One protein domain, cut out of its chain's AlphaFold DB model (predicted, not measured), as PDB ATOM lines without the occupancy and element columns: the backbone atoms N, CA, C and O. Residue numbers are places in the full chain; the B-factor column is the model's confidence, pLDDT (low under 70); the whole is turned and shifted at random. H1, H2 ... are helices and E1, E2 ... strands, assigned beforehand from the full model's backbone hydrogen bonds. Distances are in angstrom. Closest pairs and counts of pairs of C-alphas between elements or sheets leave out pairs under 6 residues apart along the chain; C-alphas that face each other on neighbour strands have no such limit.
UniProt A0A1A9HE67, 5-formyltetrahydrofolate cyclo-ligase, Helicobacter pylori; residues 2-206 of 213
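What this domain is: This is residues 2 to 206 of the 213 residues of the protein "5-formyltetrahydrofolate cyclo-ligase" of Helicobacter pylori (UniProt A0A1A9HE67). A strongly twisted sheet of seven strands, curled like part of a barrel, makes the core, with H1 and H2 packed over one face and H3 over the other face at the E3 edge. At one end of the long axis a small sheet of three strands, E8, E11 and E12, with H4 over it, makes a separate head; towards the other end the hairpin E4 and E5 packs on E2 through E5, while residues 2 to 7 of H1 stick out from the side of the body. The 205 printed residues include four named helices and twelve named strands, in the order H1 E1 H2 E2 E3 E4 E5 E6 H3 E7 E8 E9 E10 H4 E11 E12, of mixed class. The large sheet runs E3 E2 E1 E6 E7 E9 E10 and the small one E8 E11 E12, both mixed, while E4 and E5 are antiparallel. The whole is compact, with a radius of gyration of the C-alphas of 17.1 A and spans of 51 by 38 by 34 A.

Where its parts are: In the large sheet, E3 is residues 66 to 76, 22.1 A long, and bends by 101 degrees at residue 70; E2 is residues 54 to 63, 27.1 A; E1 is residues 28 to 30; E6 is residues 102 to 106, 13.5 A; E7 is residues 140 to 144, 12.9 A; E9 is residues 165 to 167; and E10 is residues 172 to 174. H1, residues 2 to 23, runs 31.2 A from C-alpha 2 at (-25.618, -11.833, -28.063) to C-alpha 23 at (-3.170, -27.787, -42.827). H2 is residues 42 to 50, 12.6 A, and H3 residues 123 to 131, 12.2 A. E4 is residues 82 to 84 and E5 residues 87 to 89. E8 is residues 149 to 151, H4 residues 187 to 193, E11 residues 195 to 198, and E12 residues 203 to 205, with C-alpha 205 at (-34.906, -26.607, -48.699).

How they stand to each other: E6 and E7 are parallel, with N 103 and O 140 2.8 A apart, and E1 and E6 are parallel, with N 30 and O 102 at 2.9 A. E2 pairs with E1 over residues 54 to 56, N 56 and O 29 at 2.8 A, and with E3 over residues 56 to 63; E2 and E3 form a hairpin, N 59 and O 73 at 2.7 A. E7 and E9 are parallel, N 143 and O 165 at 2.8 A, and the hairpin E9 and E10 has N 166 and O 173 at 2.8 A. E1, H2, E2 and E6, H3, E7 are strand-helix-strand units, two parallel neighbour strands with a helix between, each with a right-handed crossover. H1 is on the sheet over E7, at a height of 9.0 A, along the strands at 7 degrees on the local plane. H1 and H2 lie on the same face and touch, with residues 13 to 20 of H1 alone; the closest C-alphas are those of Cys 16 and Leu 44, 5.3 A. They run the same way at a shallow tilt of 33 degrees, only just short of steep. H3 lies on the opposite face; its closest C-alpha pair with E3 is Met 123 and Glu 70, 4.6 A. The closest C-alphas of E2 and E5 are Lys 59 and Glu 89, 5.5 A; in the hairpin E4 and E5, N 82 and O 89 are 2.9 A apart. H4 is over E11 at a height of 7.1 A over the small sheet; N 197 and O 150, across the parallel neighbours E8 and E11, are within hydrogen-bond range at 2.8 A, and so are N 205 and O 196 in the hairpin E11 and E12, at 2.7 A. Each O i to N i+4 pair is within hydrogen-bond range in H1, H2 and H4, and 3 of 5 in H3.

The domain as a whole: The C-alphas farthest apart are those of Gly 65 and Val 185, 51.9 A. The printed part has no cut. The long links are E1 to H2, E5 to E6, E6 to H3, E8 to E9 and E10 to H4. The mean pLDDT of the printed part is 80.9; 44 residues are under 70, among them residues 177 to 194 and 92 to 98.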
ATOM      1  N   LYS A   2     -26.887 -11.330 -28.654       61.44
ATOM      2  CA  LYS A   2     -25.618 -11.833 -28.063       61.44
ATOM      3  C   LYS A   2     -25.396 -13.356 -28.206       61.44
ATOM      4  O   LYS A   2     -24.303 -13.769 -28.576       61.44
ATOM      5  N   LYS A   3     -26.428 -14.194 -28.002       66.25
ATOM      6  CA  LYS A   3     -26.323 -15.672 -28.107       66.25
ATOM      7  C   LYS A   3     -25.898 -16.166 -29.503       66.25
ATOM      8  O   LYS A   3     -25.024 -17.019 -29.608       66.25
ATOM      9  N   VAL A   4     -26.463 -15.593 -30.571       70.19
ATOM     10  CA  VAL A   4     -26.134 -15.960 -31.966       70.19
ATOM     11  C   VAL A   4     -24.677 -15.628 -32.292       70.19
ATOM     12  O   VAL A   4     -23.976 -16.436 -32.901       70.19
ATOM     13  N   GLN A   5     -24.195 -14.471 -31.834       75.69
ATOM     14  CA  GLN A   5     -22.807 -14.054 -32.027       75.69
ATOM     15  C   GLN A   5     -21.825 -14.980 -31.295       75.69
ATOM     16  O   GLN A   5     -20.825 -15.397 -31.873       75.69
ATOM     17  N   VAL A   6     -22.135 -15.368 -30.053       78.56
ATOM     18  CA  VAL A   6     -21.321 -16.322 -29.280       78.56
ATOM     19  C   VAL A   6     -21.266 -17.685 -29.977       78.56
ATOM     20  O   VAL A   6     -20.182 -18.239 -30.157       78.56
ATOM     21  N   ALA A   7     -22.404 -18.198 -30.450       81.25
ATOM     22  CA  ALA A   7     -22.458 -19.466 -31.177       81.25
ATOM     23  C   ALA A   7     -21.654 -19.438 -32.491       81.25
ATOM     24  O   ALA A   7     -21.056 -20.449 -32.865       81.25
ATOM     25  N   ARG A   8     -21.614 -18.296 -33.194       84.75
ATOM     26  CA  ARG A   8     -20.745 -18.105 -34.371       84.75
ATOM     27  C   ARG A   8     -19.272 -18.188 -33.986       84.75
ATOM     28  O   ARG A   8     -18.544 -18.971 -34.575       84.75
ATOM     29  N   ILE A   9     -18.851 -17.473 -32.943       87.56
ATOM     30  CA  ILE A   9     -17.453 -17.479 -32.480       87.56
ATOM     31  C   ILE A   9     -16.992 -18.893 -32.096       87.56
ATOM     32  O   ILE A   9     -15.879 -19.293 -32.434       87.56
ATOM     33  N   VAL A  10     -17.832 -19.664 -31.399       88.88
ATOM     34  CA  VAL A  10     -17.507 -21.050 -31.016       88.88
ATOM     35  C   VAL A  10     -17.316 -21.931 -32.253       88.88
ATOM     36  O   VAL A  10     -16.340 -22.681 -32.326       88.88
ATOM     37  N   ARG A  11     -18.202 -21.812 -33.247       88.69
ATOM     38  CA  ARG A  11     -18.093 -22.558 -34.508       88.69
ATOM     39  C   ARG A  11     -16.861 -22.157 -35.308       88.69
ATOM     40  O   ARG A  11     -16.133 -23.041 -35.753       88.69
ATOM     41  N   ASP A  12     -16.578 -20.863 -35.413       92.81
ATOM     42  CA  ASP A  12     -15.402 -20.346 -36.115       92.81
ATOM     43  C   ASP A  12     -14.105 -20.880 -35.462       92.81
ATOM     44  O   ASP A  12     -13.205 -21.367 -36.152       92.81
ATOM     45  N   LYS A  13     -14.042 -20.928 -34.120       92.25
ATOM     46  CA  LYS A  13     -12.925 -21.543 -33.374       92.25
ATOM     47  C   LYS A  13     -12.778 -23.043 -33.644       92.25
ATOM     48  O   LYS A  13     -11.655 -23.520 -33.829       92.25
ATOM     49  N   LEU A  14     -13.881 -23.793 -33.658       92.12
ATOM     50  CA  LEU A  14     -13.856 -25.232 -33.929       92.12
ATOM     51  C   LEU A  14     -13.396 -25.520 -35.362       92.12
ATOM     52  O   LEU A  14     -12.493 -26.333 -35.562       92.12
ATOM     53  N   ALA A  15     -13.937 -24.794 -36.342       93.19
ATOM     54  CA  ALA A  15     -13.510 -24.884 -37.733       93.19
ATOM     55  C   ALA A  15     -12.013 -24.567 -37.877       93.19
ATOM     56  O   ALA A  15     -11.286 -25.338 -38.498       93.19
ATOM     57  N   CYS A  16     -11.512 -23.510 -37.224       95.25
ATOM     58  CA  CYS A  16     -10.081 -23.198 -37.194       95.25
ATOM     59  C   CYS A  16      -9.236 -24.346 -36.625       95.25
ATOM     60  O   CYS A  16      -8.144 -24.618 -37.128       95.25
ATOM     61  N   ARG A  17      -9.712 -25.038 -35.580       93.25
ATOM     62  CA  ARG A  17      -9.008 -26.191 -34.998       93.25
ATOM     63  C   ARG A  17      -8.934 -27.354 -35.986       93.25
ATOM     64  O   ARG A  17      -7.852 -27.910 -36.159       93.25
ATOM     65  N   LEU A  18     -10.047 -27.692 -36.638       92.31
ATOM     66  CA  LEU A  18     -10.107 -28.771 -37.630       92.31
ATOM     67  C   LEU A  18      -9.252 -28.454 -38.862       92.31
ATOM     68  O   LEU A  18      -8.447 -29.282 -39.285       92.31
ATOM     69  N   LEU A  19      -9.358 -27.228 -39.381       94.38
ATOM     70  CA  LEU A  19      -8.526 -26.751 -40.483       94.38
ATOM     71  C   LEU A  19      -7.045 -26.806 -40.114       94.38
ATOM     72  O   LEU A  19      -6.250 -27.321 -40.887       94.38
ATOM     73  N   PHE A  20      -6.655 -26.373 -38.913       94.81
ATOM     74  CA  PHE A  20      -5.261 -26.465 -38.476       94.81
ATOM     75  C   PHE A  20      -4.732 -27.906 -38.510       94.81
ATOM     76  O   PHE A  20      -3.631 -28.133 -39.004       94.81
ATOM     77  N   LEU A  21      -5.506 -28.883 -38.021       91.69
ATOM     78  CA  LEU A  21      -5.102 -30.294 -38.049       91.69
ATOM     79  C   LEU A  21      -4.889 -30.809 -39.471       91.69
ATOM     80  O   LEU A  21      -4.021 -31.651 -39.675       91.69
ATOM     81  N   LYS A  22      -5.658 -30.294 -40.435       91.44
ATOM     82  CA  LYS A  22      -5.521 -30.653 -41.845       91.44
ATOM     83  C   LYS A  22      -4.360 -29.932 -42.530       91.44
ATOM     84  O   LYS A  22      -3.715 -30.510 -43.393       91.44
ATOM     85  N   LEU A  23      -4.112 -28.682 -42.156       93.75
ATOM     86  CA  LEU A  23      -3.170 -27.787 -42.827       93.75
ATOM     87  C   LEU A  23      -1.744 -27.846 -42.260       93.75
ATOM     88  O   LEU A  23      -0.813 -27.387 -42.915       93.75
ATOM     89  N   LYS A  24      -1.549 -28.403 -41.059       92.06
ATOM     90  CA  LYS A  24      -0.250 -28.433 -40.359       92.06
ATOM     91  C   LYS A  24       0.877 -29.121 -41.141       92.06
ATOM     92  O   LYS A  24       2.038 -28.801 -40.898       92.06
ATOM     93  N   ASP A  25       0.553 -30.025 -42.059       92.06
ATOM     94  CA  ASP A  25       1.540 -30.794 -42.829       92.06
ATOM     95  C   ASP A  25       1.969 -30.067 -44.119       92.06
ATOM     96  O   ASP A  25       2.948 -30.440 -44.754       92.06
ATOM     97  N   TYR A  26       1.285 -28.977 -44.479       93.69
ATOM     98  CA  TYR A  26       1.594 -28.144 -45.644       93.69
ATOM     99  C   TYR A  26       2.523 -26.988 -45.254       93.69
ATOM    100  O   TYR A  26       2.516 -26.557 -44.095       93.69
ATOM    101  N   GLN A  27       3.336 -26.480 -46.189       92.56
ATOM    102  CA  GLN A  27       4.311 -25.424 -45.894       92.56
ATOM    103  C   GLN A  27       3.918 -24.071 -46.490       92.56
ATOM    104  O   GLN A  27       4.004 -23.060 -45.789       92.56
ATOM    105  N   ASN A  28       3.458 -24.056 -47.738       92.50
ATOM    106  CA  ASN A  28       3.010 -22.872 -48.465       92.50
ATOM    107  C   ASN A  28       1.486 -22.892 -48.591       92.50
ATOM    108  O   ASN A  28       0.922 -23.661 -49.371       92.50
ATOM    109  N   ILE A  29       0.815 -22.054 -47.803       95.00
ATOM    110  CA  ILE A  29      -0.641 -22.097 -47.647       95.00
ATOM    111  C   ILE A  29      -1.223 -20.740 -48.025       95.00
ATOM    112  O   ILE A  29      -0.923 -19.737 -47.375       95.00
ATOM    113  N   LEU A  30      -2.068 -20.712 -49.053       94.50
ATOM    114  CA  LEU A  30      -2.881 -19.548 -49.388       94.50
ATOM    115  C   LEU A  30      -4.176 -19.592 -48.579       94.50
ATOM    116  O   LEU A  30      -4.952 -20.539 -48.681       94.50
ATOM    117  N   LEU A  31      -4.393 -18.559 -47.776       95.25
ATOM    118  CA  LEU A  31      -5.616 -18.326 -47.017       95.25
ATOM    119  C   LEU A  31      -6.299 -17.067 -47.551       95.25
ATOM    120  O   LEU A  31      -5.691 -16.314 -48.304       95.25
ATOM    121  N   TYR A  32      -7.541 -16.824 -47.149       92.62
ATOM    122  CA  TYR A  32      -8.257 -15.587 -47.451       92.62
ATOM    123  C   TYR A  32      -8.237 -14.625 -46.261       92.62
ATOM    124  O   TYR A  32      -7.953 -15.009 -45.126       92.62
ATOM    125  N   SER A  33      -8.547 -13.362 -46.530       89.81
ATOM    126  CA  SER A  33      -8.805 -12.363 -45.494       89.81
ATOM    127  C   SER A  33     -10.318 -12.314 -45.256       89.81
ATOM    128  O   SER A  33     -11.036 -11.958 -46.192       89.81
ATOM    129  N   PRO A  34     -10.823 -12.749 -44.084       88.00
ATOM    130  CA  PRO A  34     -12.251 -12.974 -43.891       88.00
ATOM    131  C   PRO A  34     -13.055 -11.674 -43.882       88.00
ATOM    132  O   PRO A  34     -12.751 -10.741 -43.138       88.00
ATOM    133  N   LEU A  35     -14.139 -11.662 -44.655       85.00
ATOM    134  CA  LEU A  35     -15.187 -10.648 -44.583       85.00
ATOM    135  C   LEU A  35     -16.125 -10.920 -43.395       85.00
ATOM    136  O   LEU A  35     -16.198 -12.030 -42.873       85.00
ATOM    137  N   GLY A  36     -16.906  -9.920 -42.971       81.88
ATOM    138  CA  GLY A  36     -17.753 -10.039 -41.770       81.88
ATOM    139  C   GLY A  36     -18.740 -11.221 -41.790       81.88
ATOM    140  O   GLY A  36     -18.996 -11.854 -40.762       81.88
ATOM    141  N   HIS A  37     -19.270 -11.569 -42.962       83.38
ATOM    142  CA  HIS A  37     -20.211 -12.679 -43.134       83.38
ATOM    143  C   HIS A  37     -19.524 -14.039 -43.386       83.38
ATOM    144  O   HIS A  37     -20.178 -15.075 -43.252       83.38
ATOM    145  N   GLU A  38     -18.218 -14.071 -43.654       89.62
ATOM    146  CA  GLU A  38     -17.444 -15.299 -43.883       89.62
ATOM    147  C   GLU A  38     -16.931 -15.909 -42.578       89.62
ATOM    148  O   GLU A  38     -16.819 -15.226 -41.564       89.62
ATOM    149  N   LEU A  39     -16.581 -17.198 -42.608       91.88
ATOM    150  CA  LEU A  39     -15.927 -17.893 -41.498       91.88
ATOM    151  C   LEU A  39     -14.657 -17.138 -41.068       91.88
ATOM    152  O   LEU A  39     -13.773 -16.907 -41.894       91.88
ATOM    153  N   ASP A  40     -14.539 -16.774 -39.790       93.44
ATOM    154  CA  ASP A  40     -13.353 -16.063 -39.313       93.44
ATOM    155  C   ASP A  40     -12.179 -17.028 -39.106       93.44
ATOM    156  O   ASP A  40     -12.130 -17.786 -38.135       93.44
ATOM    157  N   ILE A  41     -11.211 -16.978 -40.025       94.62
ATOM    158  CA  ILE A  41      -9.991 -17.793 -39.984       94.62
ATOM    159  C   ILE A  41      -8.764 -17.036 -39.463       94.62
ATOM    160  O   ILE A  41      -7.654 -17.571 -39.497       94.62
ATOM    161  N   ARG A  42      -8.914 -15.812 -38.937       92.94
ATOM    162  CA  ARG A  42      -7.784 -15.060 -38.358       92.94
ATOM    163  C   ARG A  42      -7.030 -15.851 -37.282       92.94
ATOM    164  O   ARG A  42      -5.801 -15.903 -37.366       92.94
ATOM    165  N   PRO A  43      -7.689 -16.562 -36.341       93.56
ATOM    166  CA  PRO A  43      -6.982 -17.401 -35.370       93.56
ATOM    167  C   PRO A  43      -6.113 -18.487 -36.024       93.56
ATOM    168  O   PRO A  43      -5.012 -18.775 -35.552       93.56
ATOM    169  N   LEU A  44      -6.583 -19.070 -37.131       95.75
ATOM    170  CA  LEU A  44      -5.843 -20.062 -37.907       95.75
ATOM    171  C   LEU A  44      -4.615 -19.443 -38.592       95.75
ATOM    172  O   LEU A  44      -3.538 -20.034 -38.520       95.75
ATOM    173  N   ILE A  45      -4.756 -18.256 -39.196       94.50
ATOM    174  CA  ILE A  45      -3.654 -17.507 -39.830       94.50
ATOM    175  C   ILE A  45      -2.505 -17.312 -38.831       94.50
ATOM    176  O   ILE A  45      -1.365 -17.698 -39.105       94.50
ATOM    177  N   PHE A  46      -2.810 -16.782 -37.640       93.50
ATOM    178  CA  PHE A  46      -1.809 -16.561 -36.594       93.50
ATOM    179  C   PHE A  46      -1.170 -17.867 -36.121       93.50
ATOM    180  O   PHE A  46       0.053 -17.949 -35.997       93.50
ATOM    181  N   LYS A  47      -1.974 -18.912 -35.908       95.12
ATOM    182  CA  LYS A  47      -1.483 -20.211 -35.437       95.12
ATOM    183  C   LYS A  47      -0.549 -20.889 -36.441       95.12
ATOM    184  O   LYS A  47       0.477 -21.437 -36.044       95.12
ATOM    185  N   LEU A  48      -0.867 -20.846 -37.735       95.88
ATOM    186  CA  LEU A  48       0.005 -21.381 -38.785       95.88
ATOM    187  C   LEU A  48       1.315 -20.596 -38.862       95.88
ATOM    188  O   LEU A  48       2.386 -21.196 -38.964       95.88
ATOM    189  N   ARG A  49       1.255 -19.265 -38.725       92.50
ATOM    190  CA  ARG A  49       2.457 -18.428 -38.699       92.50
ATOM    191  C   ARG A  49       3.372 -18.760 -37.519       92.50
ATOM    192  O   ARG A  49       4.572 -18.899 -37.728       92.50
ATOM    193  N   GLN A  50       2.814 -18.958 -36.321       93.50
ATOM    194  CA  GLN A  50       3.559 -19.395 -35.126       93.50
ATOM    195  C   GLN A  50       4.216 -20.773 -35.305       93.50
ATOM    196  O   GLN A  50       5.230 -21.065 -34.683       93.50
ATOM    197  N   LYS A  51       3.661 -21.626 -36.172       94.69
ATOM    198  CA  LYS A  51       4.235 -22.927 -36.546       94.69
ATOM    199  C   LYS A  51       5.190 -22.844 -37.741       94.69
ATOM    200  O   LYS A  51       5.396 -23.842 -38.423       94.69
ATOM    201  N   ASN A  52       5.760 -21.664 -38.002       92.38
ATOM    202  CA  ASN A  52       6.730 -21.409 -39.071       92.38
ATOM    203  C   ASN A  52       6.238 -21.794 -40.478       92.38
ATOM    204  O   ASN A  52       7.034 -22.079 -41.376       92.38
ATOM    205  N   LYS A  53       4.917 -21.761 -40.697       93.69
ATOM    206  CA  LYS A  53       4.320 -21.938 -42.023       93.69
ATOM    207  C   LYS A  53       4.387 -20.643 -42.824       93.69
ATOM    208  O   LYS A  53       4.345 -19.538 -42.267       93.69
ATOM    209  N   ARG A  54       4.477 -20.777 -44.147       92.50
ATOM    210  CA  ARG A  54       4.440 -19.656 -45.088       92.50
ATOM    211  C   ARG A  54       2.992 -19.411 -45.484       92.50
ATOM    212  O   ARG A  54       2.434 -20.097 -46.336       92.50
ATOM    213  N   VAL A  55       2.381 -18.451 -44.797       93.31
ATOM    214  CA  VAL A  55       0.996 -18.048 -45.030       93.31
ATOM    215  C   VAL A  55       0.964 -16.932 -46.066       93.31
ATOM    216  O   VAL A  55       1.642 -15.917 -45.905       93.31
ATOM    217  N   TRP A  56       0.154 -17.122 -47.098       92.12
ATOM    218  CA  TRP A  56      -0.104 -16.160 -48.161       92.12
ATOM    219  C   TRP A  56      -1.533 -15.651 -48.040       92.12
ATOM    220  O   TRP A  56      -2.428 -16.422 -47.694       92.12
ATOM    221  N   LEU A  57      -1.738 -14.371 -48.336       91.19
ATOM    222  CA  LEU A  57      -3.057 -13.749 -48.405       91.19
ATOM    223  C   LEU A  57      -3.266 -13.073 -49.766       91.19
ATOM    224  O   LEU A  57      -2.277 -12.701 -50.413       91.19
ATOM    225  N   PRO A  58      -4.528 -12.883 -50.196       89.19
ATOM    226  CA  PRO A  58      -4.850 -12.117 -51.382       89.19
ATOM    227  C   PRO A  58      -4.459 -10.657 -51.162       89.19
ATOM    228  O   PRO A  58      -4.582 -10.112 -50.063       89.19
ATOM    229  N   LYS A  59      -3.993 -10.030 -52.230       85.62
ATOM    230  CA  LYS A  59      -3.592  -8.635 -52.279       85.62
ATOM    231  C   LYS A  59      -4.126  -8.007 -53.555       85.62
ATOM    232  O   LYS A  59      -3.923  -8.534 -54.654       85.62
ATOM    233  N   SER A  60      -4.769  -6.861 -53.410       80.31
ATOM    234  CA  SER A  60      -5.383  -6.129 -54.510       80.31
ATOM    235  C   SER A  60      -4.338  -5.719 -55.548       80.31
ATOM    236  O   SER A  60      -3.222  -5.305 -55.219       80.31
ATOM    237  N   ILE A  61      -4.701  -5.819 -56.826       78.88
ATOM    238  CA  ILE A  61      -3.866  -5.340 -57.930       78.88
ATOM    239  C   ILE A  61      -4.274  -3.900 -58.238       78.88
ATOM    240  O   ILE A  61      -5.451  -3.623 -58.468       78.88
ATOM    241  N   LYS A  62      -3.311  -2.974 -58.255       72.38
ATOM    242  CA  LYS A  62      -3.553  -1.603 -58.727       72.38
ATOM    243  C   LYS A  62      -3.752  -1.624 -60.243       72.38
ATOM    244  O   LYS A  62      -2.906  -2.161 -60.954       72.38
ATOM    245  N   LYS A  63      -4.852  -1.052 -60.734       66.31
ATOM    246  CA  LYS A  63      -5.151  -0.922 -62.168       66.31
ATOM    247  C   LYS A  63      -5.597   0.519 -62.430       66.31
ATOM    248  O   LYS A  63      -6.676   0.919 -62.002       66.31
ATOM    249  N   GLY A  64      -4.741   1.302 -63.089       69.75
ATOM    250  CA  GLY A  64      -4.932   2.751 -63.239       69.75
ATOM    251  C   GLY A  64      -4.892   3.486 -61.891       69.75
ATOM    252  O   GLY A  64      -4.115   3.120 -61.008       69.75
ATOM    253  N   GLY A  65      -5.758   4.490 -61.719       61.78
ATOM    254  CA  GLY A  65      -5.920   5.247 -60.467       61.78
ATOM    255  C   GLY A  65      -6.677   4.516 -59.347       61.78
ATOM    256  O   GLY A  65      -6.932   5.113 -58.305       61.78
ATOM    257  N   GLY A  66      -7.052   3.243 -59.537       64.50
ATOM    258  CA  GLY A  66      -7.862   2.472 -58.589       64.50
ATOM    259  C   GLY A  66      -7.382   1.034 -58.358       64.50
ATOM    260  O   GLY A  66      -6.313   0.612 -58.808       64.50
ATOM    261  N   PHE A  67      -8.194   0.264 -57.630       66.69
ATOM    262  CA  PHE A  67      -7.944  -1.146 -57.315       66.69
ATOM    263  C   PHE A  67      -8.825  -2.059 -58.172       66.69
ATOM    264  O   PHE A  67     -10.025  -1.821 -58.313       66.69
ATOM    265  N   SER A  68      -8.236  -3.125 -58.718       71.56
ATOM    266  CA  SER A  68      -8.990  -4.170 -59.407       71.56
ATOM    267  C   SER A  68      -9.850  -4.941 -58.410       71.56
ATOM    268  O   SER A  68      -9.355  -5.417 -57.391       71.56
ATOM    269  N   LYS A  69     -11.136  -5.092 -58.733       70.19
ATOM    270  CA  LYS A  69     -12.084  -5.940 -57.991       70.19
ATOM    271  C   LYS A  69     -12.157  -7.367 -58.547       70.19
ATOM    272  O   LYS A  69     -12.801  -8.227 -57.955       70.19
ATOM    273  N   GLU A  70     -11.518  -7.611 -59.690       77.06
ATOM    274  CA  GLU A  70     -11.672  -8.847 -60.464       77.06
ATOM    275  C   GLU A  70     -10.488  -9.801 -60.327       77.06
ATOM    276  O   GLU A  70     -10.623 -10.991 -60.594       77.06
ATOM    277  N   ASN A  71      -9.324  -9.299 -59.912       81.38
ATOM    278  CA  ASN A  71      -8.111 -10.095 -59.800       81.38
ATOM    279  C   ASN A  71      -7.329  -9.716 -58.548       81.38
ATOM    280  O   ASN A  71      -7.238  -8.538 -58.194       81.38
ATOM    281  N   PHE A  72      -6.692 -10.711 -57.937       85.81
ATOM    282  CA  PHE A  72      -5.741 -10.509 -56.855       85.81
ATOM    283  C   PHE A  72      -4.376 -11.111 -57.176       85.81
ATOM    284  O   PHE A  72      -4.230 -12.118 -57.865       85.81
ATOM    285  N   SER A  73      -3.367 -10.467 -56.610       86.94
ATOM    286  CA  SER A  73      -2.023 -10.999 -56.418       86.94
ATOM    287  C   SER A  73      -1.932 -11.657 -55.041       86.94
ATOM    288  O   SER A  73      -2.825 -11.481 -54.217       86.94
ATOM    289  N   ILE A  74      -0.868 -12.403 -54.753       87.94
ATOM    290  CA  ILE A  74      -0.650 -12.957 -53.409       87.94
ATOM    291  C   ILE A  74       0.569 -12.314 -52.765       87.94
ATOM    292  O   ILE A  74       1.541 -11.976 -53.439       87.94
ATOM    293  N   ALA A  75       0.523 -12.166 -51.449       88.00
ATOM    294  CA  ALA A  75       1.637 -11.650 -50.670       88.00
ATOM    295  C   ALA A  75       1.756 -12.399 -49.336       88.00
ATOM    296  O   ALA A  75       0.753 -12.894 -48.810       88.00
ATOM    297  N   PRO A  76       2.978 -12.521 -48.788       88.88
ATOM    298  CA  PRO A  76       3.180 -13.196 -47.520       88.88
ATOM    299  C   PRO A  76       2.486 -12.413 -46.406       88.88
ATOM    300  O   PRO A  76       2.573 -11.185 -46.347       88.88
ATOM    301  N   PHE A  77       1.838 -13.126 -45.491       88.25
ATOM    302  CA  PHE A  77       1.220 -12.526 -44.318       88.25
ATOM    303  C   PHE A  77       2.275 -11.815 -43.459       88.25
ATOM    304  O   PHE A  77       3.202 -12.443 -42.933       88.25
ATOM    305  N   ARG A  78       2.125 -10.495 -43.317       83.06
ATOM    306  CA  ARG A  78       2.948  -9.629 -42.468       83.06
ATOM    307  C   ARG A  78       2.067  -8.563 -41.835       83.06
ATOM    308  O   ARG A  78       1.205  -8.002 -42.507       83.06
ATOM    309  N   LEU A  79       2.313  -8.283 -40.561       81.62
ATOM    310  CA  LEU A  79       1.700  -7.156 -39.867       81.62
ATOM    311  C   LEU A  79       2.507  -5.866 -40.127       81.62
ATOM    312  O   LEU A  79       3.716  -5.959 -40.361       81.62
ATOM    313  N   PRO A  80       1.874  -4.681 -40.070       80.69
ATOM    314  CA  PRO A  80       0.427  -4.481 -39.965       80.69
ATOM    315  C   PRO A  80      -0.290  -4.810 -41.287       80.69
ATOM    316  O   PRO A  80       0.261  -4.594 -42.369       80.69
ATOM    317  N   LEU A  81      -1.523  -5.320 -41.192       79.62
ATOM    318  CA  LEU A  81      -2.421  -5.392 -42.348       79.62
ATOM    319  C   LEU A  81      -3.002  -4.002 -42.616       79.62
ATOM    320  O   LEU A  81      -3.321  -3.270 -41.679       79.62
ATOM    321  N   LYS A  82      -3.150  -3.643 -43.890       78.38
ATOM    322  CA  LYS A  82      -3.810  -2.405 -44.309       78.38
ATOM    323  C   LYS A  82      -5.227  -2.726 -44.755       78.38
ATOM    324  O   LYS A  82      -5.429  -3.610 -45.584       78.38
ATOM    325  N   ARG A  83      -6.200  -1.983 -44.231       74.56
ATOM    326  CA  ARG A  83      -7.590  -2.075 -44.678       74.56
ATOM    327  C   ARG A  83      -7.723  -1.398 -46.039       74.56
ATOM    328  O   ARG A  83      -7.529  -0.188 -46.133       74.56
ATOM    329  N   LEU A  84      -8.033  -2.165 -47.081       67.12
ATOM    330  CA  LEU A  84      -8.195  -1.657 -48.443       67.12
ATOM    331  C   LEU A  84      -9.556  -2.074 -48.994       67.12
ATOM    332  O   LEU A  84      -9.790  -3.226 -49.353       67.12
ATOM    333  N   GLY A  85     -10.478  -1.112 -49.041       64.94
ATOM    334  CA  GLY A  85     -11.859  -1.361 -49.441       64.94
ATOM    335  C   GLY A  85     -12.545  -2.362 -48.508       64.94
ATOM    336  O   GLY A  85     -12.938  -2.011 -47.398       64.94
ATOM    337  N   TRP A  86     -12.698  -3.600 -48.978       65.50
ATOM    338  CA  TRP A  86     -13.590  -4.612 -48.404       65.50
ATOM    339  C   TRP A  86     -12.868  -5.638 -47.520       65.50
ATOM    340  O   TRP A  86     -13.516  -6.245 -46.675       65.50
ATOM    341  N   PHE A  87     -11.551  -5.827 -47.686       70.44
ATOM    342  CA  PHE A  87     -10.753  -6.795 -46.921       70.44
ATOM    343  C   PHE A  87      -9.398  -6.217 -46.481       70.44
ATOM    344  O   PHE A  87      -8.929  -5.204 -47.001       70.44
ATOM    345  N   ASP A  88      -8.774  -6.866 -45.498       75.81
ATOM    346  CA  ASP A  88      -7.460  -6.471 -44.983       75.81
ATOM    347  C   ASP A  88      -6.351  -7.173 -45.782       75.81
ATOM    348  O   ASP A  88      -6.365  -8.402 -45.896       75.81
ATOM    349  N   GLU A  89      -5.378  -6.425 -46.312       77.25
ATOM    350  CA  GLU A  89      -4.282  -6.971 -47.124       77.25
ATOM    351  C   GLU A  89      -2.890  -6.725 -46.510       77.25
ATOM    352  O   GLU A  89      -2.673  -5.739 -45.794       77.25
ATOM    353  N   PRO A  90      -1.914  -7.616 -46.760       78.06
ATOM    354  CA  PRO A  90      -0.546  -7.430 -46.291       78.06
ATOM    355  C   PRO A  90       0.199  -6.356 -47.099       78.06
ATOM    356  O   PRO A  90      -0.059  -6.123 -48.283       78.06
ATOM    357  N   ASN A  91       1.200  -5.738 -46.466       76.00
ATOM    358  CA  ASN A  91       2.094  -4.801 -47.144       76.00
ATOM    359  C   ASN A  91       2.810  -5.443 -48.344       76.00
ATOM    360  O   ASN A  91       3.105  -6.639 -48.369       76.00
ATOM    361  N   ALA A  92       3.140  -4.612 -49.336       66.75
ATOM    362  CA  ALA A  92       3.924  -5.045 -50.481       66.75
ATOM    363  C   ALA A  92       5.290  -5.583 -50.030       66.75
ATOM    364  O   ALA A  92       6.064  -4.869 -49.400       66.75
ATOM    365  N   SER A  93       5.598  -6.827 -50.386       63.00
ATOM    366  CA  SER A  93       6.960  -7.350 -50.340       63.00
ATOM    367  C   SER A  93       7.460  -7.589 -51.758       63.00
ATOM    368  O   SER A  93       6.659  -7.868 -52.653       63.00
ATOM    369  N   ARG A  94       8.785  -7.534 -51.955       56.78
ATOM    370  CA  ARG A  94       9.407  -8.071 -53.172       56.78
ATOM    371  C   ARG A  94       8.914  -9.509 -53.356       56.78
ATOM    372  O   ARG A  94       8.913 -10.304 -52.414       56.78
ATOM    373  N   TYR A  95       8.345  -9.748 -54.526       55.97
ATOM    374  CA  TYR A  95       7.580 -10.936 -54.870       55.97
ATOM    375  C   TYR A  95       8.506 -12.160 -54.835       55.97
ATOM    376  O   TYR A  95       9.482 -12.205 -55.573       55.97
ATOM    377  N   TYR A  96       8.194 -13.157 -54.010       56.94
ATOM    378  CA  TYR A  96       8.745 -14.505 -54.154       56.94
ATOM    379  C   TYR A  96       7.560 -15.410 -54.451       56.94
ATOM    380  O   TYR A  96       6.834 -15.793 -53.538       56.94
ATOM    381  N   LYS A  97       7.299 -15.689 -55.732       60.47
ATOM    382  CA  LYS A  97       6.290 -16.685 -56.097       60.47
ATOM    383  C   LYS A  97       6.790 -18.030 -55.570       60.47
ATOM    384  O   LYS A  97       7.826 -18.512 -56.014       60.47
ATOM    385  N   GLN A  98       6.082 -18.590 -54.600       68.62
ATOM    386  CA  GLN A  98       6.324 -19.941 -54.112       68.62
ATOM    387  C   GLN A  98       5.184 -20.843 -54.532       68.62
ATOM    388  O   GLN A  98       4.042 -20.403 -54.684       68.62
ATOM    389  N   GLU A  99       5.525 -22.103 -54.745       83.81
ATOM    390  CA  GLU A  99       4.554 -23.132 -55.061       83.81
ATOM    391  C   GLU A  99       3.601 -23.285 -53.888       83.81
ATOM    392  O   GLU A  99       4.028 -23.439 -52.744       83.81
ATOM    393  N   LEU A 100       2.308 -23.161 -54.166       89.56
ATOM    394  CA  LEU A 100       1.283 -23.341 -53.154       89.56
ATOM    395  C   LEU A 100       1.050 -24.836 -52.988       89.56
ATOM    396  O   LEU A 100       0.794 -25.535 -53.964       89.56
ATOM    397  N   ASP A 101       1.089 -25.310 -51.746       92.25
ATOM    398  CA  ASP A 101       0.776 -26.703 -51.432       92.25
ATOM    399  C   ASP A 101      -0.708 -26.862 -51.075       92.25
ATOM    400  O   ASP A 101      -1.295 -27.931 -51.245       92.25
ATOM    401  N   CYS A 102      -1.315 -25.793 -50.548       94.06
ATOM    402  CA  CYS A 102      -2.710 -25.767 -50.139       94.06
ATOM    403  C   CYS A 102      -3.329 -24.378 -50.329       94.06
ATOM    404  O   CYS A 102      -2.691 -23.352 -50.080       94.06
ATOM    405  N   ILE A 103      -4.601 -24.356 -50.716       95.25
ATOM    406  CA  ILE A 103      -5.417 -23.157 -50.888       95.25
ATOM    407  C   ILE A 103      -6.707 -23.340 -50.098       95.25
ATOM    408  O   ILE A 103      -7.410 -24.330 -50.282       95.25
ATOM    409  N   VAL A 104      -7.031 -22.377 -49.242       96.06
ATOM    410  CA  VAL A 104      -8.320 -22.302 -48.555       96.06
ATOM    411  C   VAL A 104      -9.114 -21.156 -49.161       96.06
ATOM    412  O   VAL A 104      -8.697 -20.000 -49.067       96.06
ATOM    413  N   ALA A 105     -10.250 -21.475 -49.773       94.12
ATOM    414  CA  ALA A 105     -11.118 -20.501 -50.420       94.12
ATOM    415  C   ALA A 105     -12.481 -20.423 -49.707       94.12
ATOM    416  O   ALA A 105     -13.096 -21.463 -49.446       94.12
ATOM    417  N   PRO A 106     -12.975 -19.210 -49.403       93.75
ATOM    418  CA  PRO A 106     -14.303 -19.031 -48.845       93.75
ATOM    419  C   PRO A 106     -15.361 -19.214 -49.939       93.75
ATOM    420  O   PRO A 106     -15.179 -18.795 -51.095       93.75
ATOM    421  N   ILE A 107     -16.480 -19.829 -49.562       93.25
ATOM    422  CA  ILE A 107     -17.628 -20.054 -50.445       93.25
ATOM    423  C   ILE A 107     -18.924 -19.554 -49.803       93.25
ATOM    424  O   ILE A 107     -19.074 -19.594 -48.580       93.25
ATOM    425  N   LEU A 108     -19.867 -19.115 -50.640       90.50
ATOM    426  CA  LEU A 108     -21.265 -18.943 -50.235       90.50
ATOM    427  C   LEU A 108     -21.992 -20.283 -50.242       90.50
ATOM    428  O   LEU A 108     -22.741 -20.598 -49.324       90.50
ATOM    429  N   GLY A 109     -21.717 -21.074 -51.269       89.81
ATOM    430  CA  GLY A 109     -22.202 -22.428 -51.424       89.81
ATOM    431  C   GLY A 109     -21.375 -23.161 -52.466       89.81
ATOM    432  O   GLY A 109     -20.410 -22.624 -53.017       89.81
ATOM    433  N   MET A 110     -21.746 -24.402 -52.723       90.50
ATOM    434  CA  MET A 110     -21.174 -25.195 -53.799       90.50
ATOM    435  C   MET A 110     -22.278 -25.934 -54.537       90.50
ATOM    436  O   MET A 110     -23.374 -26.117 -54.009       90.50
ATOM    437  N   ASP A 111     -22.002 -26.353 -55.757       88.31
ATOM    438  CA  ASP A 111     -22.917 -27.215 -56.485       88.31
ATOM    439  C   ASP A 111     -22.590 -28.702 -56.280       88.31
ATOM    440  O   ASP A 111     -21.640 -29.085 -55.590       88.31
ATOM    441  N   THR A 112     -23.397 -29.561 -56.900       84.44
ATOM    442  CA  THR A 112     -23.197 -31.022 -56.874       84.44
ATOM    443  C   THR A 112     -21.879 -31.482 -57.511       84.44
ATOM    444  O   THR A 112     -21.446 -32.606 -57.261       84.44
ATOM    445  N   SER A 113     -21.211 -30.619 -58.286       86.06
ATOM    446  CA  SER A 113     -19.913 -30.874 -58.923       86.06
ATOM    447  C   SER A 113     -18.725 -30.390 -58.083       86.06
ATOM    448  O   SER A 113     -17.607 -30.343 -58.593       86.06
ATOM    449  N   PHE A 114     -18.929 -30.031 -56.807       89.50
ATOM    450  CA  PHE A 114     -17.879 -29.482 -55.930       89.50
ATOM    451  C   PHE A 114     -17.250 -28.188 -56.465       89.50
ATOM    452  O   PHE A 114     -16.105 -27.856 -56.134       89.50
ATOM    453  N   ARG A 115     -18.004 -27.433 -57.267       91.69
ATOM    454  CA  ARG A 115     -17.574 -26.134 -57.775       91.69
ATOM    455  C   ARG A 115     -18.133 -25.000 -56.939       91.69
ATOM    456  O   ARG A 115     -19.192 -25.100 -56.316       91.69
ATOM    457  N   ARG A 116     -17.360 -23.921 -56.885       91.31
ATOM    458  CA  ARG A 116     -17.605 -22.775 -56.015       91.31
ATOM    459  C   ARG A 116     -18.776 -21.926 -56.498       91.31
ATOM    460  O   ARG A 116     -18.785 -21.468 -57.630       91.31
ATOM    461  N   VAL A 117     -19.663 -21.569 -55.572       89.69
ATOM    462  CA  VAL A 117     -20.576 -20.429 -55.709       89.69
ATOM    463  C   VAL A 117     -20.079 -19.313 -54.787       89.69
ATOM    464  O   VAL A 117     -19.960 -19.487 -53.571       89.69
ATOM    465  N   GLY A 118     -19.721 -18.170 -55.373       84.81
ATOM    466  CA  GLY A 118     -19.196 -16.998 -54.664       84.81
ATOM    467  C   GLY A 118     -20.070 -15.752 -54.825       84.81
ATOM    468  O   GLY A 118     -21.155 -15.810 -55.383       84.81
ATOM    469  N   PHE A 119     -19.563 -14.596 -54.392       76.44
ATOM    470  CA  PHE A 119     -20.268 -13.298 -54.424       76.44
ATOM    471  C   PHE A 119     -20.418 -12.652 -55.820       76.44
ATOM    472  O   PHE A 119     -20.654 -11.454 -55.916       76.44
ATOM    473  N   GLY A 120     -20.213 -13.397 -56.907       72.44
ATOM    474  CA  GLY A 120     -20.447 -12.911 -58.276       72.44
ATOM    475  C   GLY A 120     -19.322 -12.098 -58.935       72.44
ATOM    476  O   GLY A 120     -19.306 -11.985 -60.152       72.44
ATOM    477  N   LEU A 121     -18.321 -11.597 -58.196       75.12
ATOM    478  CA  LEU A 121     -17.184 -10.878 -58.814       75.12
ATOM    479  C   LEU A 121     -16.177 -11.793 -59.539       75.12
ATOM    480  O   LEU A 121     -15.291 -11.305 -60.240       75.12
ATOM    481  N   GLY A 122     -16.254 -13.114 -59.330       79.00
ATOM    482  CA  GLY A 122     -15.360 -14.097 -59.967       79.00
ATOM    483  C   GLY A 122     -13.879 -13.940 -59.601       79.00
ATOM    484  O   GLY A 122     -13.008 -14.440 -60.306       79.00
ATOM    485  N   MET A 123     -13.566 -13.221 -58.517       84.56
ATOM    486  CA  MET A 123     -12.191 -12.823 -58.201       84.56
ATOM    487  C   MET A 123     -11.255 -14.028 -58.011       84.56
ATOM    488  O   MET A 123     -10.117 -14.027 -58.482       84.56
ATOM    489  N   TYR A 124     -11.739 -15.073 -57.341       87.06
ATOM    490  CA  TYR A 124     -10.993 -16.319 -57.175       87.06
ATOM    491  C   TYR A 124     -10.899 -17.083 -58.494       87.06
ATOM    492  O   TYR A 124      -9.795 -17.471 -58.874       87.06
ATOM    493  N   ASP A 125     -12.015 -17.231 -59.207       87.50
ATOM    494  CA  ASP A 125     -12.116 -18.003 -60.452       87.50
ATOM    495  C   ASP A 125     -11.213 -17.421 -61.553       87.50
ATOM    496  O   ASP A 125     -10.588 -18.157 -62.307       87.50
ATOM    497  N   LYS A 126     -11.011 -16.096 -61.566       87.88
ATOM    498  CA  LYS A 126     -10.056 -15.416 -62.456       87.88
ATOM    499  C   LYS A 126      -8.599 -15.500 -61.981       87.88
ATOM    500  O   LYS A 126      -7.695 -15.571 -62.813       87.88
ATOM    501  N   SER A 127      -8.340 -15.452 -60.671       88.56
ATOM    502  CA  SER A 127      -6.974 -15.319 -60.127       88.56
ATOM    503  C   SER A 127      -6.273 -16.657 -59.898       88.56
ATOM    504  O   SER A 127      -5.085 -16.781 -60.197       88.56
ATOM    505  N   LEU A 128      -6.976 -17.676 -59.389       87.88
ATOM    506  CA  LEU A 128      -6.357 -18.970 -59.082       87.88
ATOM    507  C   LEU A 128      -5.779 -19.667 -60.322       87.88
ATOM    508  O   LEU A 128      -4.630 -20.099 -60.234       87.88
ATOM    509  N   PRO A 129      -6.461 -19.726 -61.486       87.19
ATOM    510  CA  PRO A 129      -5.876 -20.334 -62.682       87.19
ATOM    511  C   PRO A 129      -4.581 -19.646 -63.131       87.19
ATOM    512  O   PRO A 129      -3.650 -20.304 -63.591       87.19
ATOM    513  N   GLN A 130      -4.480 -18.324 -62.952       84.94
ATOM    514  CA  GLN A 130      -3.269 -17.565 -63.280       84.94
ATOM    515  C   GLN A 130      -2.127 -17.868 -62.303       84.94
ATOM    516  O   GLN A 130      -0.978 -18.043 -62.716       84.94
ATOM    517  N   LEU A 131      -2.436 -17.972 -61.006       83.12
ATOM    518  CA  LEU A 131      -1.460 -18.328 -59.971       83.12
ATOM    519  C   LEU A 131      -0.931 -19.755 -60.163       83.12
ATOM    520  O   LEU A 131       0.273 -19.982 -60.020       83.12
ATOM    521  N   LEU A 132      -1.819 -20.670 -60.556       83.62
ATOM    522  CA  LEU A 132      -1.562 -22.094 -60.771       83.62
ATOM    523  C   LEU A 132      -1.167 -22.438 -62.211       83.62
ATOM    524  O   LEU A 132      -1.158 -23.609 -62.577       83.62
ATOM    525  N   LYS A 133      -0.814 -21.452 -63.040       77.69
ATOM    526  CA  LYS A 133      -0.326 -21.708 -64.398       77.69
ATOM    527  C   LYS A 133       1.020 -22.447 -64.326       77.69
ATOM    528  O   LYS A 133       2.002 -21.862 -63.873       77.69
ATOM    529  N   LYS A 134       1.042 -23.703 -64.798       69.88
ATOM    530  CA  LYS A 134       2.188 -24.642 -64.782       69.88
ATOM    531  C   LYS A 134       2.725 -24.937 -63.367       69.88
ATOM    532  O   LYS A 134       3.855 -24.558 -63.060       69.88
ATOM    533  N   PRO A 135       1.937 -25.572 -62.490       73.81
ATOM    534  CA  PRO A 135       2.426 -25.934 -61.170       73.81
ATOM    535  C   PRO A 135       3.318 -27.182 -61.273       73.81
ATOM    536  O   PRO A 135       2.968 -28.108 -62.003       73.81
ATOM    537  N   LEU A 136       4.428 -27.257 -60.527       70.44
ATOM    538  CA  LEU A 136       5.145 -28.537 -60.379       70.44
ATOM    539  C   LEU A 136       4.309 -29.543 -59.570       70.44
ATOM    540  O   LEU A 136       4.421 -30.751 -59.760       70.44
ATOM    541  N   LYS A 137       3.429 -29.041 -58.692       78.81
ATOM    542  CA  LYS A 137       2.503 -29.832 -57.877       78.81
ATOM    543  C   LYS A 137       1.139 -29.159 -57.769       78.81
ATOM    544  O   LYS A 137       1.045 -27.975 -57.457       78.81
ATOM    545  N   HIS A 138       0.069 -29.928 -57.959       84.00
ATOM    546  CA  HIS A 138      -1.286 -29.425 -57.744       84.00
ATOM    547  C   HIS A 138      -1.563 -29.221 -56.241       84.00
ATOM    548  O   HIS A 138      -1.429 -30.179 -55.471       84.00
ATOM    549  N   PRO A 139      -1.951 -28.007 -55.806       91.69
ATOM    550  CA  PRO A 139      -2.294 -27.756 -54.412       91.69
ATOM    551  C   PRO A 139      -3.574 -28.483 -54.011       91.69
ATOM    552  O   PRO A 139      -4.481 -28.668 -54.823       91.69
ATOM    553  N   LEU A 140      -3.697 -28.788 -52.719       92.81
ATOM    554  CA  LEU A 140      -4.991 -29.127 -52.135       92.81
ATOM    555  C   LEU A 140      -5.878 -27.875 -52.102       92.81
ATOM    556  O   LEU A 140      -5.530 -26.898 -51.440       92.81
ATOM    557  N   ILE A 141      -7.040 -27.911 -52.751       94.62
ATOM    558  CA  ILE A 141      -8.043 -26.841 -52.671       94.62
ATOM    559  C   ILE A 141      -9.115 -27.235 -51.652       94.62
ATOM    560  O   ILE A 141      -9.778 -28.268 -51.794       94.62
ATOM    561  N   VAL A 142      -9.278 -26.401 -50.624       95.19
ATOM    562  CA  VAL A 142     -10.237 -26.580 -49.532       95.19
ATOM    563  C   VAL A 142     -11.254 -25.444 -49.540       95.19
ATOM    564  O   VAL A 142     -10.893 -24.278 -49.385       95.19
ATOM    565  N   PHE A 143     -12.530 -25.785 -49.668       95.44
ATOM    566  CA  PHE A 143     -13.627 -24.852 -49.452       95.44
ATOM    567  C   PHE A 143     -14.037 -24.790 -47.997       95.44
ATOM    568  O   PHE A 143     -14.086 -25.806 -47.300       95.44
ATOM    569  N   VAL A 144     -14.359 -23.577 -47.558       95.00
ATOM    570  CA  VAL A 144     -14.835 -23.322 -46.206       95.00
ATOM    571  C   VAL A 144     -16.001 -22.350 -46.211       95.00
ATOM    572  O   VAL A 144     -16.049 -21.391 -46.983       95.00
ATOM    573  N   SER A 145     -16.938 -22.590 -45.307       93.00
ATOM    574  CA  SER A 145     -18.049 -21.694 -45.011       93.00
ATOM    575  C   SER A 145     -18.506 -21.926 -43.571       93.00
ATOM    576  O   SER A 145     -18.128 -22.916 -42.940       93.00
ATOM    577  N   ARG A 146     -19.300 -21.006 -43.013       88.81
ATOM    578  CA  ARG A 146     -19.886 -21.206 -41.673       88.81
ATOM    579  C   ARG A 146     -20.965 -22.279 -41.664       88.81
ATOM    580  O   ARG A 146     -21.051 -23.038 -40.705       88.81
ATOM    581  N   GLU A 147     -21.768 -22.302 -42.719       87.94
ATOM    582  CA  GLU A 147     -22.833 -23.269 -42.950       87.94
ATOM    583  C   GLU A 147     -22.658 -23.850 -44.344       87.94
ATOM    584  O   GLU A 147     -22.262 -23.143 -45.277       87.94
ATOM    585  N   LEU A 148     -22.916 -25.145 -44.475       86.75
ATOM    586  CA  LEU A 148     -22.888 -25.800 -45.772       86.75
ATOM    587  C   LEU A 148     -24.146 -25.405 -46.542       86.75
ATOM    588  O   LEU A 148     -25.244 -25.698 -46.083       86.75
ATOM    589  N   VAL A 149     -23.974 -24.778 -47.703       88.44
ATOM    590  CA  VAL A 149     -25.051 -24.538 -48.667       88.44
ATOM    591  C   VAL A 149     -24.701 -25.283 -49.947       88.44
ATOM    592  O   VAL A 149     -23.648 -25.025 -50.537       88.44
ATOM    593  N   VAL A 150     -25.555 -26.221 -50.356       86.88
ATOM    594  CA  VAL A 150     -25.353 -27.013 -51.580       86.88
ATOM    595  C   VAL A 150     -26.529 -26.830 -52.522       86.88
ATOM    596  O   VAL A 150     -27.672 -27.032 -52.115       86.88
ATOM    597  N   ALA A 151     -26.260 -26.476 -53.777       84.94
ATOM    598  CA  ALA A 151     -27.286 -26.464 -54.813       84.94
ATOM    599  C   ALA A 151     -27.695 -27.902 -55.175       84.94
ATOM    600  O   ALA A 151     -26.840 -28.775 -55.315       84.94
ATOM    601  N   ASN A 152     -28.988 -28.159 -55.374       78.75
ATOM    602  CA  ASN A 152     -29.517 -29.483 -55.744       78.75
ATOM    603  C   ASN A 152     -29.275 -29.888 -57.221       78.75
ATOM    604  O   ASN A 152     -29.806 -30.901 -57.683       78.75
ATOM    605  N   GLY A 153     -28.460 -29.132 -57.959       78.94
ATOM    606  CA  GLY A 153     -28.017 -29.450 -59.316       78.94
ATOM    607  C   GLY A 153     -26.735 -28.711 -59.683       78.94
ATOM    608  O   GLY A 153     -26.035 -28.210 -58.802       78.94
ATOM    609  N   ILE A 154     -26.398 -28.698 -60.972       85.31
ATOM    610  CA  ILE A 154     -25.236 -27.974 -61.501       85.31
ATOM    611  C   ILE A 154     -25.658 -26.527 -61.749       85.31
ATOM    612  O   ILE A 154     -26.554 -26.274 -62.551       85.31
ATOM    613  N   LEU A 155     -25.017 -25.601 -61.039       84.75
ATOM    614  CA  LEU A 155     -25.239 -24.155 -61.172       84.75
ATOM    615  C   LEU A 155     -23.998 -23.433 -61.711       84.75
ATOM    616  O   LEU A 155     -24.093 -22.314 -62.206       84.75
ATOM    617  N   THR A 156     -22.833 -24.065 -61.597       86.75
ATOM    618  CA  THR A 156     -21.547 -23.475 -61.968       86.75
ATOM    619  C   THR A 156     -21.122 -23.882 -63.376       86.75
ATOM    620  O   THR A 156     -21.643 -24.827 -63.973       86.75
ATOM    621  N   ASN A 157     -20.125 -23.176 -63.892       86.88
ATOM    622  CA  ASN A 157     -19.515 -23.405 -65.188       86.88
ATOM    623  C   ASN A 157     -18.144 -24.080 -65.057       86.88
ATOM    624  O   ASN A 157     -17.549 -24.174 -63.985       86.88
ATOM    625  N   ALA A 158     -17.594 -24.528 -66.188       84.56
ATOM    626  CA  ALA A 158     -16.303 -25.220 -66.229       84.56
ATOM    627  C   ALA A 158     -15.104 -24.354 -65.793       84.56
ATOM    628  O   ALA A 158     -14.052 -24.895 -65.458       84.56
ATOM    629  N   TYR A 159     -15.249 -23.027 -65.818       83.31
ATOM    630  CA  TYR A 159     -14.217 -22.082 -65.389       83.31
ATOM    631  C   TYR A 159     -14.247 -21.786 -63.883       83.31
ATOM    632  O   TYR A 159     -13.302 -21.183 -63.373       83.31
ATOM    633  N   ASP A 160     -15.304 -22.194 -63.176       87.38
ATOM    634  CA  ASP A 160     -15.398 -22.022 -61.729       87.38
ATOM    635  C   ASP A 160     -14.474 -23.007 -61.010       87.38
ATOM    636  O   ASP A 160     -14.262 -24.145 -61.442       87.38
ATOM    637  N   ILE A 161     -13.908 -22.570 -59.886       89.81
ATOM    638  CA  ILE A 161     -12.953 -23.391 -59.137       89.81
ATOM    639  C   ILE A 161     -13.645 -24.639 -58.589       89.81
ATOM    640  O   ILE A 161     -14.684 -24.547 -57.935       89.81
ATOM    641  N   GLU A 162     -13.007 -25.792 -58.778       92.19
ATOM    642  CA  GLU A 162     -13.372 -27.068 -58.160       92.19
ATOM    643  C   GLU A 162     -12.485 -27.331 -56.933       92.19
ATOM    644  O   GLU A 162     -11.260 -27.189 -56.994       92.19
ATOM    645  N   ALA A 163     -13.087 -27.727 -55.808       92.38
ATOM    646  CA  ALA A 163     -12.340 -28.113 -54.611       92.38
ATOM    647  C   ALA A 163     -12.107 -29.621 -54.516       92.38
ATOM    648  O   ALA A 163     -12.900 -30.440 -54.977       92.38
ATOM    649  N   ASN A 164     -11.042 -30.004 -53.808       92.00
ATOM    650  CA  ASN A 164     -10.815 -31.393 -53.409       92.00
ATOM    651  C   ASN A 164     -11.544 -31.735 -52.101       92.00
ATOM    652  O   ASN A 164     -11.855 -32.899 -51.836       92.00
ATOM    653  N   LEU A 165     -11.763 -30.731 -51.250       91.44
ATOM    654  CA  LEU A 165     -12.290 -30.894 -49.902       91.44
ATOM    655  C   LEU A 165     -13.180 -29.706 -49.530       91.44
ATOM    656  O   LEU A 165     -12.837 -28.566 -49.814       91.44
ATOM    657  N   TYR A 166     -14.269 -29.967 -48.823       92.75
ATOM    658  CA  TYR A 166     -15.035 -28.968 -48.088       92.75
ATOM    659  C   TYR A 166     -14.909 -29.234 -46.586       92.75
ATOM    660  O   TYR A 166     -14.963 -30.390 -46.152       92.75
ATOM    661  N   MET A 167     -14.740 -28.177 -45.791       90.00
ATOM    662  CA  MET A 167     -14.682 -28.260 -44.332       90.00
ATOM    663  C   MET A 167     -15.410 -27.095 -43.664       90.00
ATOM    664  O   MET A 167     -15.182 -25.930 -43.986       90.00
ATOM    665  N   ASN A 168     -16.199 -27.409 -42.640       90.50
ATOM    666  CA  ASN A 168     -16.660 -26.443 -41.647       90.50
ATOM    667  C   ASN A 168     -16.522 -27.032 -40.228       90.50
ATOM    668  O   ASN A 168     -15.815 -28.015 -40.011       90.50
ATOM    669  N   ALA A 169     -17.171 -26.417 -39.239       87.69
ATOM    670  CA  ALA A 169     -17.111 -26.860 -37.844       87.69
ATOM    671  C   ALA A 169     -17.745 -28.246 -37.579       87.69
ATOM    672  O   ALA A 169     -17.504 -28.821 -36.522       87.69
ATOM    673  N   ARG A 170     -18.579 -28.755 -38.493       83.62
ATOM    674  CA  ARG A 170     -19.408 -29.963 -38.324       83.62
ATOM    675  C   ARG A 170     -19.161 -31.020 -39.396       83.62
ATOM    676  O   ARG A 170     -19.279 -32.208 -39.128       83.62
ATOM    677  N   ILE A 171     -18.849 -30.584 -40.609       84.62
ATOM    678  CA  ILE A 171     -18.862 -31.393 -41.818       84.62
ATOM    679  C   ILE A 171     -17.485 -31.340 -42.470       84.62
ATOM    680  O   ILE A 171     -16.880 -30.277 -42.619       84.62
ATOM    681  N   VAL A 172     -17.030 -32.508 -42.915       85.31
ATOM    682  CA  VAL A 172     -15.883 -32.668 -43.804       85.31
ATOM    683  C   VAL A 172     -16.339 -33.513 -44.986       85.31
ATOM    684  O   VAL A 172     -16.731 -34.663 -44.807       85.31
ATOM    685  N   MET A 173     -16.283 -32.961 -46.196       86.50
ATOM    686  CA  MET A 173     -16.673 -33.661 -47.422       86.50
ATOM    687  C   MET A 173     -15.495 -33.714 -48.379       86.50
ATOM    688  O   MET A 173     -14.894 -32.689 -48.684       86.50
ATOM    689  N   LYS A 174     -15.171 -34.906 -48.879       85.94
ATOM    690  CA  LYS A 174     -14.180 -35.081 -49.944       85.94
ATOM    691  C   LYS A 174     -14.892 -35.095 -51.289       85.94
ATOM    692  O   LYS A 174     -15.901 -35.790 -51.438       85.94
ATOM    693  N   ASN A 175     -14.328 -34.383 -52.257       84.75
ATOM    694  CA  ASN A 175     -14.719 -34.524 -53.647       84.75
ATOM    695  C   ASN A 175     -14.233 -35.894 -54.127       84.75
ATOM    696  O   ASN A 175     -13.033 -36.126 -54.286       84.75
ATOM    697  N   ASN A 176     -15.162 -36.832 -54.265       74.38
ATOM    698  CA  ASN A 176     -14.863 -38.170 -54.732       74.38
ATOM    699  C   ASN A 176     -15.537 -38.341 -56.088       74.38
ATOM    700  O   ASN A 176     -16.732 -38.602 -56.139       74.38
ATOM    701  N   LYS A 177     -14.766 -38.214 -57.174       62.03
ATOM    702  CA  LYS A 177     -15.277 -38.252 -58.557       62.03
ATOM    703  C   LYS A 177     -16.057 -39.530 -58.907       62.03
ATOM    704  O   LYS A 177     -16.768 -39.553 -59.898       62.03
ATOM    705  N   ARG A 178     -15.929 -40.589 -58.096       47.25
ATOM    706  CA  ARG A 178     -16.671 -41.858 -58.231       47.25
ATOM    707  C   ARG A 178     -18.054 -41.854 -57.569       47.25
ATOM    708  O   ARG A 178     -18.850 -42.741 -57.841       47.25
ATOM    709  N   LYS A 179     -18.334 -40.903 -56.675       48.16
ATOM    710  CA  LYS A 179     -19.652 -40.702 -56.070       48.16
ATOM    711  C   LYS A 179     -20.242 -39.448 -56.693       48.16
ATOM    712  O   LYS A 179     -20.008 -38.349 -56.196       48.16
ATOM    713  N   HIS A 180     -21.005 -39.607 -57.771       45.72
ATOM    714  CA  HIS A 180     -21.958 -38.564 -58.115       45.72
ATOM    715  C   HIS A 180     -22.883 -38.415 -56.906       45.72
ATOM    716  O   HIS A 180     -23.463 -39.397 -56.440       45.72
ATOM    717  N   TYR A 181     -22.967 -37.211 -56.338       48.78
ATOM    718  CA  TYR A 181     -23.967 -36.898 -55.319       48.78
ATOM    719  C   TYR A 181     -25.323 -36.778 -56.028       48.78
ATOM    720  O   TYR A 181     -25.915 -35.708 -56.110       48.78
ATOM    721  N   GLU A 182     -25.770 -37.888 -56.618       42.38
ATOM    722  CA  GLU A 182     -27.092 -38.038 -57.196       42.38
ATOM    723  C   GLU A 182     -28.146 -37.958 -56.092       42.38
ATOM    724  O   GLU A 182     -27.933 -38.321 -54.929       42.38
ATOM    725  N   GLN A 183     -29.295 -37.432 -56.500       45.50
ATOM    726  CA  GLN A 183     -30.301 -36.691 -55.740       45.50
ATOM    727  C   GLN A 183     -30.986 -37.422 -54.571       45.50
ATOM    728  O   GLN A 183     -31.954 -36.902 -54.032       45.50
ATOM    729  N   ARG A 184     -30.539 -38.607 -54.141       41.44
ATOM    730  CA  ARG A 184     -31.246 -39.389 -53.110       41.44
ATOM    731  C   ARG A 184     -30.432 -39.781 -51.881       41.44
ATOM    732  O   ARG A 184     -31.030 -39.937 -50.825       41.44
ATOM    733  N   VAL A 185     -29.101 -39.872 -51.939       40.03
ATOM    734  CA  VAL A 185     -28.362 -40.579 -50.863       40.03
ATOM    735  C   VAL A 185     -27.695 -39.657 -49.828       40.03
ATOM    736  O   VAL A 185     -27.145 -40.137 -48.847       40.03
ATOM    737  N   ASN A 186     -27.763 -38.327 -49.967       52.31
ATOM    738  CA  ASN A 186     -27.201 -37.420 -48.946       52.31
ATOM    739  C   ASN A 186     -27.983 -36.127 -48.692       52.31
ATOM    740  O   ASN A 186     -27.558 -35.331 -47.861       52.31
ATOM    741  N   LEU A 187     -29.129 -35.905 -49.347       53.06
ATOM    742  CA  LEU A 187     -29.948 -34.718 -49.072       53.06
ATOM    743  C   LEU A 187     -30.438 -34.703 -47.626       53.06
ATOM    744  O   LEU A 187     -30.387 -33.656 -47.004       53.06
ATOM    745  N   HIS A 188     -30.844 -35.846 -47.069       54.91
ATOM    746  CA  HIS A 188     -31.301 -35.908 -45.679       54.91
ATOM    747  C   HIS A 188     -30.171 -35.575 -44.687       54.91
ATOM    748  O   HIS A 188     -30.341 -34.736 -43.808       54.91
ATOM    749  N   PHE A 189     -28.970 -36.133 -44.885       59.72
ATOM    750  CA  PHE A 189     -27.797 -35.796 -44.070       59.72
ATOM    751  C   PHE A 189     -27.393 -34.321 -44.221       59.72
ATOM    752  O   PHE A 189     -27.165 -33.636 -43.223       59.72
ATOM    753  N   ILE A 190     -27.358 -33.801 -45.452       58.81
ATOM    754  CA  ILE A 190     -27.038 -32.394 -45.716       58.81
ATOM    755  C   ILE A 190     -28.107 -31.475 -45.112       58.81
ATOM    756  O   ILE A 190     -27.731 -30.492 -44.492       58.81
ATOM    757  N   ARG A 191     -29.402 -31.806 -45.194       56.22
ATOM    758  CA  ARG A 191     -30.497 -31.060 -44.542       56.22
ATOM    759  C   ARG A 191     -30.401 -31.095 -43.018       56.22
ATOM    760  O   ARG A 191     -30.674 -30.098 -42.362       56.22
ATOM    761  N   SER A 192     -29.940 -32.209 -42.444       59.88
ATOM    762  CA  SER A 192     -29.789 -32.335 -40.991       59.88
ATOM    763  C   SER A 192     -28.665 -31.456 -40.409       59.88
ATOM    764  O   SER A 192     -28.706 -31.106 -39.225       59.88
ATOM    765  N   LEU A 193     -27.665 -31.084 -41.225       61.72
ATOM    766  CA  LEU A 193     -26.438 -30.399 -40.784       61.72
ATOM    767  C   LEU A 193     -26.082 -29.123 -41.575       61.72
ATOM    768  O   LEU A 193     -25.077 -28.481 -41.256       61.72
ATOM    769  N   GLY A 194     -26.882 -28.748 -42.572       62.28
ATOM    770  CA  GLY A 194     -26.675 -27.632 -43.495       62.28
ATOM    771  C   GLY A 194     -27.957 -27.277 -44.260       62.28
ATOM    772  O   GLY A 194     -29.051 -27.696 -43.892       62.28
ATOM    773  N   SER A 195     -27.825 -26.489 -45.322       70.25
ATOM    774  CA  SER A 195     -28.939 -26.017 -46.147       70.25
ATOM    775  C   SER A 195     -28.797 -26.522 -47.578       70.25
ATOM    776  O   SER A 195     -27.714 -26.478 -48.167       70.25
ATOM    777  N   VAL A 196     -29.899 -26.983 -48.162       69.00
ATOM    778  CA  VAL A 196     -29.953 -27.324 -49.585       69.00
ATOM    779  C   VAL A 196     -30.655 -26.189 -50.309       69.00
ATOM    780  O   VAL A 196     -31.747 -25.797 -49.923       69.00
ATOM    781  N   PHE A 197     -30.040 -25.654 -51.354       65.94
ATOM    782  CA  PHE A 197     -30.653 -24.637 -52.197       65.94
ATOM    783  C   PHE A 197     -31.249 -25.300 -53.439       65.94
ATOM    784  O   PHE A 197     -30.534 -25.968 -54.189       65.94
ATOM    785  N   ASP A 198     -32.553 -25.136 -53.646       71.62
ATOM    786  CA  ASP A 198     -33.206 -25.540 -54.883       71.62
ATOM    787  C   ASP A 198     -33.134 -24.408 -55.900       71.62
ATOM    788  O   ASP A 198     -33.872 -23.427 -55.822       71.62
ATOM    789  N   TYR A 199     -32.237 -24.553 -56.873       63.53
ATOM    790  CA  TYR A 199     -32.027 -23.517 -57.882       63.53
ATOM    791  C   TYR A 199     -33.186 -23.411 -58.881       63.53
ATOM    792  O   TYR A 199     -33.282 -22.410 -59.582       63.53
ATOM    793  N   ARG A 200     -34.052 -24.431 -58.988       69.19
ATOM    794  CA  ARG A 200     -35.190 -24.407 -59.922       69.19
ATOM    795  C   ARG A 200     -36.356 -23.609 -59.363       69.19
ATOM    796  O   ARG A 200     -37.013 -22.892 -60.108       69.19
ATOM    797  N   SER A 201     -36.603 -23.749 -58.065       71.81
ATOM    798  CA  SER A 201     -37.672 -23.047 -57.355       71.81
ATOM    799  C   SER A 201     -37.190 -21.779 -56.645       71.81
ATOM    800  O   SER A 201     -38.009 -21.022 -56.143       71.81
ATOM    801  N   ASN A 202     -35.875 -21.517 -56.615       71.06
ATOM    802  CA  ASN A 202     -35.238 -20.432 -55.859       71.06
ATOM    803  C   ASN A 202     -35.541 -20.454 -54.347       71.06
ATOM    804  O   ASN A 202     -35.454 -19.425 -53.676       71.06
ATOM    805  N   HIS A 203     -35.844 -21.630 -53.791       68.00
ATOM    806  CA  HIS A 203     -36.121 -21.813 -52.368       68.00
ATOM    807  C   HIS A 203     -34.995 -22.572 -51.659       68.00
ATOM    808  O   HIS A 203     -34.353 -23.467 -52.212       68.00
ATOM    809  N   VAL A 204     -34.751 -22.230 -50.391       63.31
ATOM    810  CA  VAL A 204     -33.874 -23.023 -49.523       63.31
ATOM    811  C   VAL A 204     -34.704 -24.156 -48.926       63.31
ATOM    812  O   VAL A 204     -35.605 -23.922 -48.130       63.31
ATOM    813  N   LEU A 205     -34.376 -25.390 -49.298       56.44
ATOM    814  CA  LEU A 205     -34.906 -26.607 -48.699       56.44
ATOM    815  C   LEU A 205     -34.182 -26.842 -47.366       56.44
ATOM    816  O   LEU A 205     -33.220 -27.613 -47.283       56.44
ATOM    817  N   CYS A 206     -34.609 -26.134 -46.329       51.56
ATOM    818  CA  CYS A 206     -34.360 -26.536 -44.952       51.56
ATOM    819  C   CYS A 206     -35.517 -27.446 -44.528       51.56
ATOM    820  O   CYS A 206     -36.659 -27.160 -44.876       51.56
TER     821      CYS A 206